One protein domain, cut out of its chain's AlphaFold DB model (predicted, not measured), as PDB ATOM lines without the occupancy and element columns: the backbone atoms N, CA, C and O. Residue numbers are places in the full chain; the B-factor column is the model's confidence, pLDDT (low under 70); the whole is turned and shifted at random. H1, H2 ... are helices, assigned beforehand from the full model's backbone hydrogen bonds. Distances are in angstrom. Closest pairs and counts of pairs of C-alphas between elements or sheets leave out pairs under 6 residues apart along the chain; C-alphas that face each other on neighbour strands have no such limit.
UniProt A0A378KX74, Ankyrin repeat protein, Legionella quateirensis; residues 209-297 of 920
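AT A GLANCE: This is residues 209 to 297 of the 920 residues of the protein "Ankyrin repeat protein" of Legionella quateirensis (UniProt A0A378KX74). What shape do these atoms make? Four helices, their packing mostly crossed at steep tilts, form a ring of contacts round a small core: H4 and H1 lie on opposite sides, H3 and H5 on the two sides between, and short H2 packs on the first residues of H3. How much is printed? The printed part has 89 residues with five named helices, H1 to H5 in chain order, and no named strand: the class is all helix. It is compact, with a radius of gyration of the C-alphas of 12.3 A and spans of 35 by 24 by 23 A.

HOW THE PARTS SIT: What does the longest helix touch? H4, residues 257 to 272, touches H3, residues 234 to 245, at a steep tilt of 49 degrees, opposite ways; their closest C-alphas, Ala 268 and Pro 234, are 5.3 A apart. H4 and H5, residues 282 to 295, form a helical hairpin at a steep tilt of 40 degrees, with closest C-alphas Met 263 and Val 292 at 6.1 A. Which helix is the hub? H3, touching three, also touches H1, residues 209 to 216, closest C-alphas Ile 241 and Ala 215 at 5.7 A, and H2, residues 222 to 226, closest C-alphas Pro 234 and Leu 226 at 5.3 A. H1 touches H5, closest C-alphas Pro 213 and Leu 286 at 6.6 A, but H1 and H4 are apart. How do the helix backbones run? Every O i to N i+4 pair is within hydrogen-bond range in H2, H3, H4 and H5, but 2 of 4 in H1.

IN THESE COORDINATES: Where is H4? It runs 22.4 A from C-alpha 257 at (202.282, 209.716, 203.490) to C-alpha 272. How long are the others? H5 measures 20.2 A, H3 16.6 A, H1 11.5 A and H2 6.8 A; C-alpha 209 is at (213.386, 209.268, 220.939).

THE WHOLE: How far does it reach? The farthest C-alphas, Asp 254 and Gln 279, are 35.8 A apart; the printed part has no cut, and the link from H3 to H4 is long, 11 residues. Where is confidence low? Thirteen residues are under 70 in pLDDT, among them 273 to 278.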
ATOM      1  N   LEU A 209     212.628 210.421 221.455       70.38
ATOM      2  CA  LEU A 209     213.386 209.268 220.939       70.38
ATOM      3  C   LEU A 209     213.526 208.162 222.006       70.38
ATOM      4  O   LEU A 209     213.551 206.984 221.670       70.38
ATOM      5  N   SER A 210     213.447 208.508 223.297       69.88
ATOM      6  CA  SER A 210     213.336 207.561 224.424       69.88
ATOM      7  C   SER A 210     212.153 206.566 224.345       69.88
ATOM      8  O   SER A 210     212.138 205.558 225.060       69.88
ATOM      9  N   LEU A 211     211.180 206.784 223.450       77.69
ATOM     10  CA  LEU A 211     210.128 205.817 223.115       77.69
ATOM     11  C   LEU A 211     210.618 204.689 222.182       77.69
ATOM     12  O   LEU A 211     210.102 203.570 222.252       77.69
ATOM     13  N   ILE A 212     211.623 204.945 221.339       83.81
ATOM     14  CA  ILE A 212     212.126 204.024 220.304       83.81
ATOM     15  C   ILE A 212     212.711 202.727 220.900       83.81
ATOM     16  O   ILE A 212     212.294 201.656 220.448       83.81
ATOM     17  N   PRO A 213     213.545 202.738 221.964       83.81
ATOM     18  CA  PRO A 213     214.013 201.504 222.609       83.81
ATOM     19  C   PRO A 213     212.874 200.597 223.099       83.81
ATOM     20  O   PRO A 213     213.012 199.374 223.124       83.81
ATOM     21  N   ASN A 214     211.734 201.182 223.486       81.81
ATOM     22  CA  ASN A 214     210.554 200.440 223.928       81.81
ATOM     23  C   ASN A 214     209.711 199.916 222.754       81.81
ATOM     24  O   ASN A 214     209.106 198.854 222.888       81.81
ATOM     25  N   ALA A 215     209.699 200.613 221.613       83.94
ATOM     26  CA  ALA A 215     209.094 200.124 220.374       83.94
ATOM     27  C   ALA A 215     209.864 198.912 219.822       83.94
ATOM     28  O   ALA A 215     209.264 197.869 219.562       83.94
ATOM     29  N   ILE A 216     211.196 199.018 219.739       86.00
ATOM     30  CA  ILE A 216     212.095 197.939 219.300       86.00
ATOM     31  C   ILE A 216     211.898 196.697 220.187       86.00
ATOM     32  O   ILE A 216     211.545 195.635 219.683       86.00
ATOM     33  N   LYS A 217     211.953 196.831 221.521       84.38
ATOM     34  CA  LYS A 217     211.715 195.722 222.478       84.38
ATOM     35  C   LYS A 217     210.321 195.068 222.420       84.38
ATOM     36  O   LYS A 217     210.066 194.127 223.175       84.38
ATOM     37  N   LYS A 218     209.393 195.552 221.587       83.00
ATOM     38  CA  LYS A 218     208.070 194.941 221.360       83.00
ATOM     39  C   LYS A 218     207.940 194.212 220.024       83.00
ATOM     40  O   LYS A 218     206.896 193.601 219.794       83.00
ATOM     41  N   ILE A 219     208.975 194.216 219.189       83.88
ATOM     42  CA  ILE A 219     209.026 193.448 217.944       83.88
ATOM     43  C   ILE A 219     209.854 192.179 218.202       83.88
ATOM     44  O   ILE A 219     211.046 192.290 218.487       83.88
ATOM     45  N   PRO A 220     209.263 190.972 218.135       77.00
ATOM     46  CA  PRO A 220     210.041 189.741 218.154       77.00
ATOM     47  C   PRO A 220     210.818 189.584 216.839       77.00
ATOM     48  O   PRO A 220     210.391 190.063 215.784       77.00
ATOM     49  N   ASP A 221     211.952 188.892 216.918       79.69
ATOM     50  CA  ASP A 221     212.721 188.400 215.767       79.69
ATOM     51  C   ASP A 221     213.183 189.500 214.791       79.69
ATOM     52  O   ASP A 221     213.225 189.302 213.578       79.69
ATOM     53  N   ILE A 222     213.553 190.676 215.321       81.06
ATOM     54  CA  ILE A 222     214.025 191.852 214.555       81.06
ATOM     55  C   ILE A 222     215.107 191.492 213.530       81.06
ATOM     56  O   ILE A 222     215.049 191.948 212.389       81.06
ATOM     57  N   ARG A 223     216.067 190.639 213.917       81.75
ATOM     58  CA  ARG A 223     217.176 190.207 213.051       81.75
ATOM     59  C   ARG A 223     216.696 189.497 211.779       81.75
ATOM     60  O   ARG A 223     217.337 189.639 210.748       81.75
ATOM     61  N   GLU A 224     215.538 188.834 211.791       80.44
ATOM     62  CA  GLU A 224     214.973 188.215 210.583       80.44
ATOM     63  C   GLU A 224     214.486 189.242 209.546       80.44
ATOM     64  O   GLU A 224     214.542 188.979 208.348       80.44
ATOM     65  N   TYR A 225     214.053 190.431 209.983       81.75
ATOM     66  CA  TYR A 225     213.676 191.518 209.072       81.75
ATOM     67  C   TYR A 225     214.893 192.183 208.429       81.75
ATOM     68  O   TYR A 225     214.825 192.580 207.269       81.75
ATOM     69  N   LEU A 226     216.002 192.289 209.168       78.44
ATOM     70  CA  LEU A 226     217.274 192.792 208.643       78.44
ATOM     71  C   LEU A 226     217.891 191.778 207.666       78.44
ATOM     72  O   LEU A 226     218.241 192.139 206.548       78.44
ATOM     73  N   ASN A 227     217.883 190.492 208.029       75.19
ATOM     74  CA  ASN A 227     218.353 189.371 207.205       75.19
ATOM     75  C   ASN A 227     217.446 189.027 206.000       75.19
ATOM     76  O   ASN A 227     217.703 188.033 205.324       75.19
ATOM     77  N   LYS A 228     216.391 189.813 205.732       71.75
ATOM     78  CA  LYS A 228     215.474 189.673 204.583       71.75
ATOM     79  C   LYS A 228     214.910 188.248 204.397       71.75
ATOM     80  O   LYS A 228     214.895 187.728 203.282       71.75
ATOM     81  N   THR A 229     214.478 187.597 205.483       71.56
ATOM     82  CA  THR A 229     213.873 186.250 205.403       71.56
ATOM     83  C   THR A 229     212.497 186.276 204.720       71.56
ATOM     84  O   THR A 229     211.890 187.337 204.568       71.56
ATOM     85  N   ASP A 230     211.987 185.114 204.290       62.31
ATOM     86  CA  ASP A 230     210.737 185.016 203.520       62.31
ATOM     87  C   ASP A 230     209.568 185.789 204.169       62.31
ATOM     88  O   ASP A 230     209.044 185.417 205.223       62.31
ATOM     89  N   ASN A 231     209.103 186.834 203.474       66.31
ATOM     90  CA  ASN A 231     208.054 187.778 203.892       66.31
ATOM     91  C   ASN A 231     208.426 188.742 205.047       66.31
ATOM     92  O   ASN A 231     207.535 189.216 205.761       66.31
ATOM     93  N   LYS A 232     209.712 189.073 205.231       77.94
ATOM     94  CA  LYS A 232     210.181 190.140 206.134       77.94
ATOM     95  C   LYS A 232     211.248 191.019 205.464       77.94
ATOM     96  O   LYS A 232     212.191 190.510 204.870       77.94
ATOM     97  N   SER A 233     211.145 192.341 205.611       83.94
ATOM     98  CA  SER A 233     212.153 193.304 205.130       83.94
ATOM     99  C   SER A 233     212.458 194.422 206.145       83.94
ATOM    100  O   SER A 233     211.660 194.651 207.064       83.94
ATOM    101  N   PRO A 234     213.546 195.203 205.963       84.88
ATOM    102  CA  PRO A 234     213.809 196.400 206.764       84.88
ATOM    103  C   PRO A 234     212.680 197.439 206.680       84.88
ATOM    104  O   PRO A 234     212.377 198.106 207.670       84.88
ATOM    105  N   LYS A 235     211.986 197.526 205.533       85.00
ATOM    106  CA  LYS A 235     210.811 198.395 205.354       85.00
ATOM    107  C   LYS A 235     209.653 197.960 206.255       85.00
ATOM    108  O   LYS A 235     209.012 198.813 206.869       85.00
ATOM    109  N   ASP A 236     209.421 196.654 206.406       84.81
ATOM    110  CA  ASP A 236     208.401 196.111 207.318       84.81
ATOM    111  C   ASP A 236     208.769 196.307 208.793       84.81
ATOM    112  O   ASP A 236     207.892 196.555 209.625       84.81
ATOM    113  N   LEU A 237     210.061 196.215 209.129       86.81
ATOM    114  CA  LEU A 237     210.562 196.521 210.470       86.81
ATOM    115  C   LEU A 237     210.288 197.985 210.824       86.81
ATOM    116  O   LEU A 237     209.666 198.255 211.854       86.81
ATOM    117  N   PHE A 238     210.677 198.920 209.951       89.19
ATOM    118  CA  PHE A 238     210.445 200.344 210.177       89.19
ATOM    119  C   PHE A 238     208.951 200.676 210.262       89.19
ATOM    120  O   PHE A 238     208.531 201.372 211.185       89.19
ATOM    121  N   LEU A 239     208.121 200.094 209.386       87.81
ATOM    122  CA  LEU A 239     206.661 200.221 209.443       87.81
ATOM    123  C   LEU A 239     206.097 199.768 210.799       87.81
ATOM    124  O   LEU A 239     205.252 200.457 211.369       87.81
ATOM    125  N   LYS A 240     206.567 198.643 211.355       87.44
ATOM    126  CA  LYS A 240     206.106 198.142 212.663       87.44
ATOM    127  C   LYS A 240     206.563 199.024 213.827       87.44
ATOM    128  O   LYS A 240     205.768 199.263 214.738       87.44
ATOM    129  N   ILE A 241     207.785 199.557 213.780       88.62
ATOM    130  CA  ILE A 241     208.283 200.541 214.757       88.62
ATOM    131  C   ILE A 241     207.432 201.818 214.692       88.62
ATOM    132  O   ILE A 241     206.884 202.253 215.706       88.62
ATOM    133  N   TYR A 242     207.242 202.373 213.494       86.50
ATOM    134  CA  TYR A 242     206.469 203.592 213.260       86.50
ATOM    135  C   TYR A 242     204.998 203.428 213.676       86.50
ATOM    136  O   TYR A 242     204.457 204.283 214.372       86.50
ATOM    137  N   GLN A 243     204.352 202.299 213.354       84.75
ATOM    138  CA  GLN A 243     202.983 201.994 213.798       84.75
ATOM    139  C   GLN A 243     202.848 201.827 215.319       84.75
ATOM    140  O   GLN A 243     201.777 202.102 215.866       84.75
ATOM    141  N   TYR A 244     203.890 201.362 216.015       86.38
ATOM    142  CA  TYR A 244     203.898 201.322 217.479       86.38
ATOM    143  C   TYR A 244     203.992 202.739 218.058       86.38
ATOM    144  O   TYR A 244     203.203 203.104 218.932       86.38
ATOM    145  N   LEU A 245     204.911 203.555 217.535       85.38
ATOM    146  CA  LEU A 245     205.125 204.934 217.976       85.38
ATOM    147  C   LEU A 245     203.907 205.826 217.666       85.38
ATOM    148  O   LEU A 245     203.471 206.566 218.542       85.38
ATOM    149  N   LYS A 246     203.251 205.665 216.506       83.69
ATOM    150  CA  LYS A 246     201.997 206.360 216.122       83.69
ATOM    151  C   LYS A 246     200.786 206.009 217.008       83.69
ATOM    152  O   LYS A 246     199.759 206.674 216.944       83.69
ATOM    153  N   LYS A 247     200.894 204.987 217.871       82.06
ATOM    154  CA  LYS A 247     199.919 204.659 218.938       82.06
ATOM    155  C   LYS A 247     200.336 205.180 220.323       82.06
ATOM    156  O   LYS A 247     199.683 204.856 221.318       82.06
ATOM    157  N   LYS A 248     201.450 205.912 220.410       79.00
ATOM    158  CA  LYS A 248     202.060 206.417 221.651       79.00
ATOM    159  C   LYS A 248     202.388 207.906 221.622       79.00
ATOM    160  O   LYS A 248     202.430 208.500 222.692       79.00
ATOM    161  N   ASP A 249     202.557 208.487 220.441       74.19
ATOM    162  CA  ASP A 249     202.786 209.910 220.235       74.19
ATOM    163  C   ASP A 249     201.858 210.444 219.132       74.19
ATOM    164  O   ASP A 249     201.732 209.831 218.067       74.19
ATOM    165  N   SER A 250     201.193 211.570 219.396       67.00
ATOM    166  CA  SER A 250     200.251 212.209 218.472       67.00
ATOM    167  C   SER A 250     200.931 212.942 217.313       67.00
ATOM    168  O   SER A 250     200.331 213.037 216.249       67.00
ATOM    169  N   SER A 251     202.188 213.379 217.452       66.81
ATOM    170  CA  SER A 251     202.949 214.058 216.380       66.81
ATOM    171  C   SER A 251     203.155 213.193 215.131       66.81
ATOM    172  O   SER A 251     203.439 213.704 214.050       66.81
ATOM    173  N   LEU A 252     202.980 211.875 215.268       72.25
ATOM    174  CA  LEU A 252     203.031 210.896 214.187       72.25
ATOM    175  C   LEU A 252     201.672 210.656 213.516       72.25
ATOM    176  O   LEU A 252     201.616 209.919 212.532       72.25
ATOM    177  N   VAL A 253     200.571 211.211 214.031       71.75
ATOM    178  CA  VAL A 253     199.223 210.993 213.481       71.75
ATOM    179  C   VAL A 253     199.040 211.762 212.174       71.75
ATOM    180  O   VAL A 253     198.672 211.136 211.179       71.75
ATOM    181  N   ASP A 254     199.408 213.043 212.164       60.38
ATOM    182  CA  ASP A 254     199.110 213.994 211.081       60.38
ATOM    183  C   ASP A 254     200.228 214.136 210.024       60.38
ATOM    184  O   ASP A 254     200.120 214.941 209.100       60.38
ATOM    185  N   GLN A 255     201.301 213.343 210.131       74.50
ATOM    186  CA  GLN A 255     202.387 213.310 209.138       74.50
ATOM    187  C   GLN A 255     201.888 212.825 207.771       74.50
ATOM    188  O   GLN A 255     201.103 211.873 207.693       74.50
ATOM    189  N   SER A 256     202.381 213.444 206.692       73.94
ATOM    190  CA  SER A 256     202.010 213.051 205.329       73.94
ATOM    191  C   SER A 256     202.543 211.662 204.965       73.94
ATOM    192  O   SER A 256     203.531 211.171 205.521       73.94
ATOM    193  N   PHE A 257     201.879 211.025 204.000       73.62
ATOM    194  CA  PHE A 257     202.282 209.716 203.490       73.62
ATOM    195  C   PHE A 257     203.694 209.760 202.884       73.62
ATOM    196  O   PHE A 257     204.531 208.930 203.225       73.62
ATOM    197  N   ASP A 258     203.989 210.799 202.099       72.88
ATOM    198  CA  ASP A 258     205.289 211.014 201.456       72.88
ATOM    199  C   ASP A 258     206.434 211.125 202.480       72.88
ATOM    200  O   ASP A 258     207.530 210.614 202.252       72.88
ATOM    201  N   VAL A 259     206.199 211.764 203.634       74.31
ATOM    202  CA  VAL A 259     207.193 211.847 204.720       74.31
ATOM    203  C   VAL A 259     207.440 210.468 205.333       74.31
ATOM    204  O   VAL A 259     208.594 210.106 205.566       74.31
ATOM    205  N   PHE A 260     206.391 209.662 205.536       84.06
ATOM    206  CA  PHE A 260     206.552 208.282 205.998       84.06
ATOM    207  C   PHE A 260     207.323 207.412 204.988       84.06
ATOM    208  O   PHE A 260     208.248 206.712 205.402       84.06
ATOM    209  N   GLU A 261     206.999 207.470 203.691       82.88
ATOM    210  CA  GLU A 261     207.723 206.697 202.670       82.88
ATOM    211  C   GLU A 261     209.202 207.097 202.616       82.88
ATOM    212  O   GLU A 261     210.064 206.225 202.691       82.88
ATOM    213  N   ASN A 262     209.526 208.396 202.616       81.06
ATOM    214  CA  ASN A 262     210.920 208.854 202.661       81.06
ATOM    215  C   ASN A 262     211.674 208.337 203.903       81.06
ATOM    216  O   ASN A 262     212.840 207.957 203.803       81.06
ATOM    217  N   MET A 263     211.035 208.270 205.077       85.31
ATOM    218  CA  MET A 263     211.643 207.661 206.271       85.31
ATOM    219  C   MET A 263     211.858 206.148 206.104       85.31
ATOM    220  O   MET A 263     212.914 205.629 206.466       85.31
ATOM    221  N   GLN A 264     210.879 205.440 205.538       89.81
ATOM    222  CA  GLN A 264     210.937 203.995 205.321       89.81
ATOM    223  C   GLN A 264     212.007 203.602 204.284       89.81
ATOM    224  O   GLN A 264     212.733 202.628 204.496       89.81
ATOM    225  N   GLU A 265     212.144 204.376 203.204       83.25
ATOM    226  CA  GLU A 265     213.221 204.248 202.215       83.25
ATOM    227  C   GLU A 265     214.591 204.538 202.840       83.25
ATOM    228  O   GLU A 265     215.504 203.725 202.705       83.25
ATOM    229  N   ASN A 266     214.731 205.630 203.603       84.75
ATOM    230  CA  ASN A 266     215.989 205.966 204.281       84.75
ATOM    231  C   ASN A 266     216.442 204.871 205.262       84.75
ATOM    232  O   ASN A 266     217.631 204.558 205.314       84.75
ATOM    233  N   PHE A 267     215.522 204.251 206.012       87.88
ATOM    234  CA  PHE A 267     215.871 203.119 206.878       87.88
ATOM    235  C   PHE A 267     216.314 201.890 206.076       87.88
ATOM    236  O   PHE A 267     217.303 201.248 206.425       87.88
ATOM    237  N   ALA A 268     215.614 201.570 204.984       83.88
ATOM    238  CA  ALA A 268     215.986 200.449 204.126       83.88
ATOM    239  C   ALA A 268     217.351 200.657 203.458       83.88
ATOM    240  O   ALA A 268     218.150 199.725 203.434       83.88
ATOM    241  N   TYR A 269     217.642 201.876 202.999       82.31
ATOM    242  CA  TYR A 269     218.934 202.246 202.430       82.31
ATOM    243  C   TYR A 269     220.071 202.158 203.457       82.31
ATOM    244  O   TYR A 269     221.125 201.608 203.149       82.31
ATOM    245  N   LEU A 270     219.850 202.620 204.698       79.06
ATOM    246  CA  LEU A 270     220.826 202.475 205.787       79.06
ATOM    247  C   LEU A 270     221.152 201.010 206.104       79.06
ATOM    248  O   LEU A 270     222.283 200.721 206.479       79.06
ATOM    249  N   CYS A 271     220.199 200.090 205.934       76.12
ATOM    250  CA  CYS A 271     220.510 198.664 205.951       76.12
ATOM    251  C   CYS A 271     221.264 198.244 204.675       76.12
ATOM    252  O   CYS A 271     222.302 197.610 204.760       76.12
ATOM    253  N   GLU A 272     220.790 198.605 203.482       71.25
ATOM    254  CA  GLU A 272     221.363 198.144 202.202       71.25
ATOM    255  C   GLU A 272     222.795 198.617 201.892       71.25
ATOM    256  O   GLU A 272     223.382 198.145 200.920       71.25
ATOM    257  N   MET A 273     223.380 199.482 202.723       64.50
ATOM    258  CA  MET A 273     224.806 199.824 202.685       64.50
ATOM    259  C   MET A 273     225.732 198.844 203.433       64.50
ATOM    260  O   MET A 273     226.947 199.000 203.324       64.50
ATOM    261  N   ASP A 274     225.201 197.875 204.186       61.84
ATOM    262  CA  ASP A 274     225.978 196.972 205.048       61.84
ATOM    263  C   ASP A 274     225.716 195.489 204.710       61.84
ATOM    264  O   ASP A 274     224.589 195.105 204.385       61.84
ATOM    265  N   GLU A 275     226.753 194.644 204.739       57.97
ATOM    266  CA  GLU A 275     226.697 193.282 204.166       57.97
ATOM    267  C   GLU A 275     226.386 192.162 205.184       57.97
ATOM    268  O   GLU A 275     225.978 191.076 204.768       57.97
ATOM    269  N   ASP A 276     226.522 192.390 206.502       68.25
ATOM    270  CA  ASP A 276     226.238 191.367 207.533       68.25
ATOM    271  C   ASP A 276     225.533 191.909 208.796       68.25
ATOM    272  O   ASP A 276     226.130 192.142 209.853       68.25
ATOM    273  N   PHE A 277     224.203 192.012 208.719       67.69
ATOM    274  CA  PHE A 277     223.339 192.442 209.829       67.69
ATOM    275  C   PHE A 277     223.378 191.546 211.073       67.69
ATOM    276  O   PHE A 277     222.862 191.939 212.121       67.69
ATOM    277  N   ASN A 278     223.968 190.346 211.010       67.75
ATOM    278  CA  ASN A 278     224.065 189.475 212.185       67.75
ATOM    279  C   ASN A 278     225.037 190.031 213.231       67.75
ATOM    280  O   ASN A 278     224.913 189.696 214.411       67.75
ATOM    281  N   GLN A 279     225.967 190.897 212.814       70.31
ATOM    282  CA  GLN A 279     226.934 191.549 213.695       70.31
ATOM    283  C   GLN A 279     226.372 192.809 214.373       70.31
ATOM    284  O   GLN A 279     226.917 193.226 215.394       70.31
ATOM    285  N   TRP A 280     225.258 193.374 213.882       78.75
ATOM    286  CA  TRP A 280     224.627 194.546 214.495       78.75
ATOM    287  C   TRP A 280     224.131 194.228 215.912       78.75
ATOM    288  O   TRP A 280     223.269 193.364 216.139       78.75
ATOM    289  N   SER A 281     224.637 194.984 216.884       79.75
ATOM    290  CA  SER A 281     224.121 195.003 218.246       79.75
ATOM    291  C   SER A 281     222.735 195.649 218.306       79.75
ATOM    292  O   SER A 281     222.336 196.441 217.451       79.75
ATOM    293  N   ASP A 282     221.998 195.371 219.384       78.88
ATOM    294  CA  ASP A 282     220.697 196.005 219.633       78.88
ATOM    295  C   ASP A 282     220.810 197.547 219.745       78.88
ATOM    296  O   ASP A 282     219.823 198.253 219.533       78.88
ATOM    297  N   GLN A 283     222.010 198.074 220.037       77.88
ATOM    298  CA  GLN A 283     222.301 199.509 220.068       77.88
ATOM    299  C   GLN A 283     222.530 200.092 218.666       77.88
ATOM    300  O   GLN A 283     222.103 201.212 218.416       77.88
ATOM    301  N   GLU A 284     223.147 199.366 217.733       79.38
ATOM    302  CA  GLU A 284     223.305 199.831 216.344       79.38
ATOM    303  C   GLU A 284     221.960 199.853 215.608       79.38
ATOM    304  O   GLU A 284     221.649 200.832 214.932       79.38
ATOM    305  N   ILE A 285     221.101 198.857 215.856       82.56
ATOM    306  CA  ILE A 285     219.704 198.864 215.389       82.56
ATOM    307  C   ILE A 285     218.959 200.094 215.938       82.56
ATOM    308  O   ILE A 285     218.263 200.780 215.190       82.56
ATOM    309  N   LEU A 286     219.121 200.406 217.230       83.81
ATOM    310  CA  LEU A 286     218.540 201.604 217.844       83.81
ATOM    311  C   LEU A 286     219.084 202.895 217.206       83.81
ATOM    312  O   LEU A 286     218.289 203.740 216.803       83.81
ATOM    313  N   ASN A 287     220.404 203.018 217.053       83.00
ATOM    314  CA  ASN A 287     221.059 204.181 216.450       83.00
ATOM    315  C   ASN A 287     220.593 204.415 215.001       83.00
ATOM    316  O   ASN A 287     220.357 205.557 214.612       83.00
ATOM    317  N   ALA A 288     220.431 203.354 214.203       83.75
ATOM    318  CA  ALA A 288     219.949 203.449 212.824       83.75
ATOM    319  C   ALA A 288     218.494 203.944 212.754       83.75
ATOM    320  O   ALA A 288     218.172 204.813 211.944       83.75
ATOM    321  N   VAL A 289     217.618 203.451 213.638       86.00
ATOM    322  CA  VAL A 289     216.231 203.935 213.734       86.00
ATOM    323  C   VAL A 289     216.198 205.388 214.217       86.00
ATOM    324  O   VAL A 289     215.528 206.217 213.602       86.00
ATOM    325  N   GLU A 290     216.942 205.730 215.274       83.31
ATOM    326  CA  GLU A 290     217.048 207.106 215.768       83.31
ATOM    327  C   GLU A 290     217.596 208.055 214.695       83.31
ATOM    328  O   GLU A 290     217.081 209.161 214.561       83.31
ATOM    329  N   SER A 291     218.574 207.637 213.885       81.31
ATOM    330  CA  SER A 291     219.104 208.417 212.755       81.31
ATOM    331  C   SER A 291     218.007 208.814 211.761       81.31
ATOM    332  O   SER A 291     217.907 209.977 211.381       81.31
ATOM    333  N   VAL A 292     217.100 207.897 211.407       84.44
ATOM    334  CA  VAL A 292     215.994 208.190 210.475       84.44
ATOM    335  C   VAL A 292     214.979 209.174 211.065       84.44
ATOM    336  O   VAL A 292     214.566 210.107 210.376       84.44
ATOM    337  N   PHE A 293     214.606 209.024 212.341       82.50
ATOM    338  CA  PHE A 293     213.730 209.995 213.015       82.50
ATOM    339  C   PHE A 293     214.409 211.366 213.188       82.50
ATOM    340  O   PHE A 293     213.761 212.392 212.988       82.50
ATOM    341  N   ASN A 294     215.718 211.393 213.464       73.44
ATOM    342  CA  ASN A 294     216.525 212.615 213.506       73.44
ATOM    343  C   ASN A 294     216.576 213.328 212.145       73.44
ATOM    344  O   ASN A 294     216.352 214.533 212.098       73.44
ATOM    345  N   ASN A 295     216.828 212.600 211.054       73.25
ATOM    346  CA  ASN A 295     216.951 213.166 209.705       73.25
ATOM    347  C   ASN A 295     215.616 213.702 209.164       73.25
ATOM    348  O   ASN A 295     215.604 214.676 208.418       73.25
ATOM    349  N   ALA A 296     214.491 213.102 209.566       71.50
ATOM    350  CA  ALA A 296     213.152 213.631 209.295       71.50
ATOM    351  C   ALA A 296     212.710 214.731 210.285       71.50
ATOM    352  O   ALA A 296     211.652 215.325 210.106       71.50
ATOM    353  N   ASN A 297     213.502 214.987 211.332       67.12
ATOM    354  CA  ASN A 297     213.220 215.889 212.453       67.12
ATOM    355  C   ASN A 297     211.889 215.605 213.193       67.12
ATOM    356  O   ASN A 297     211.204 216.512 213.660       67.12
TER     357      ASN A 297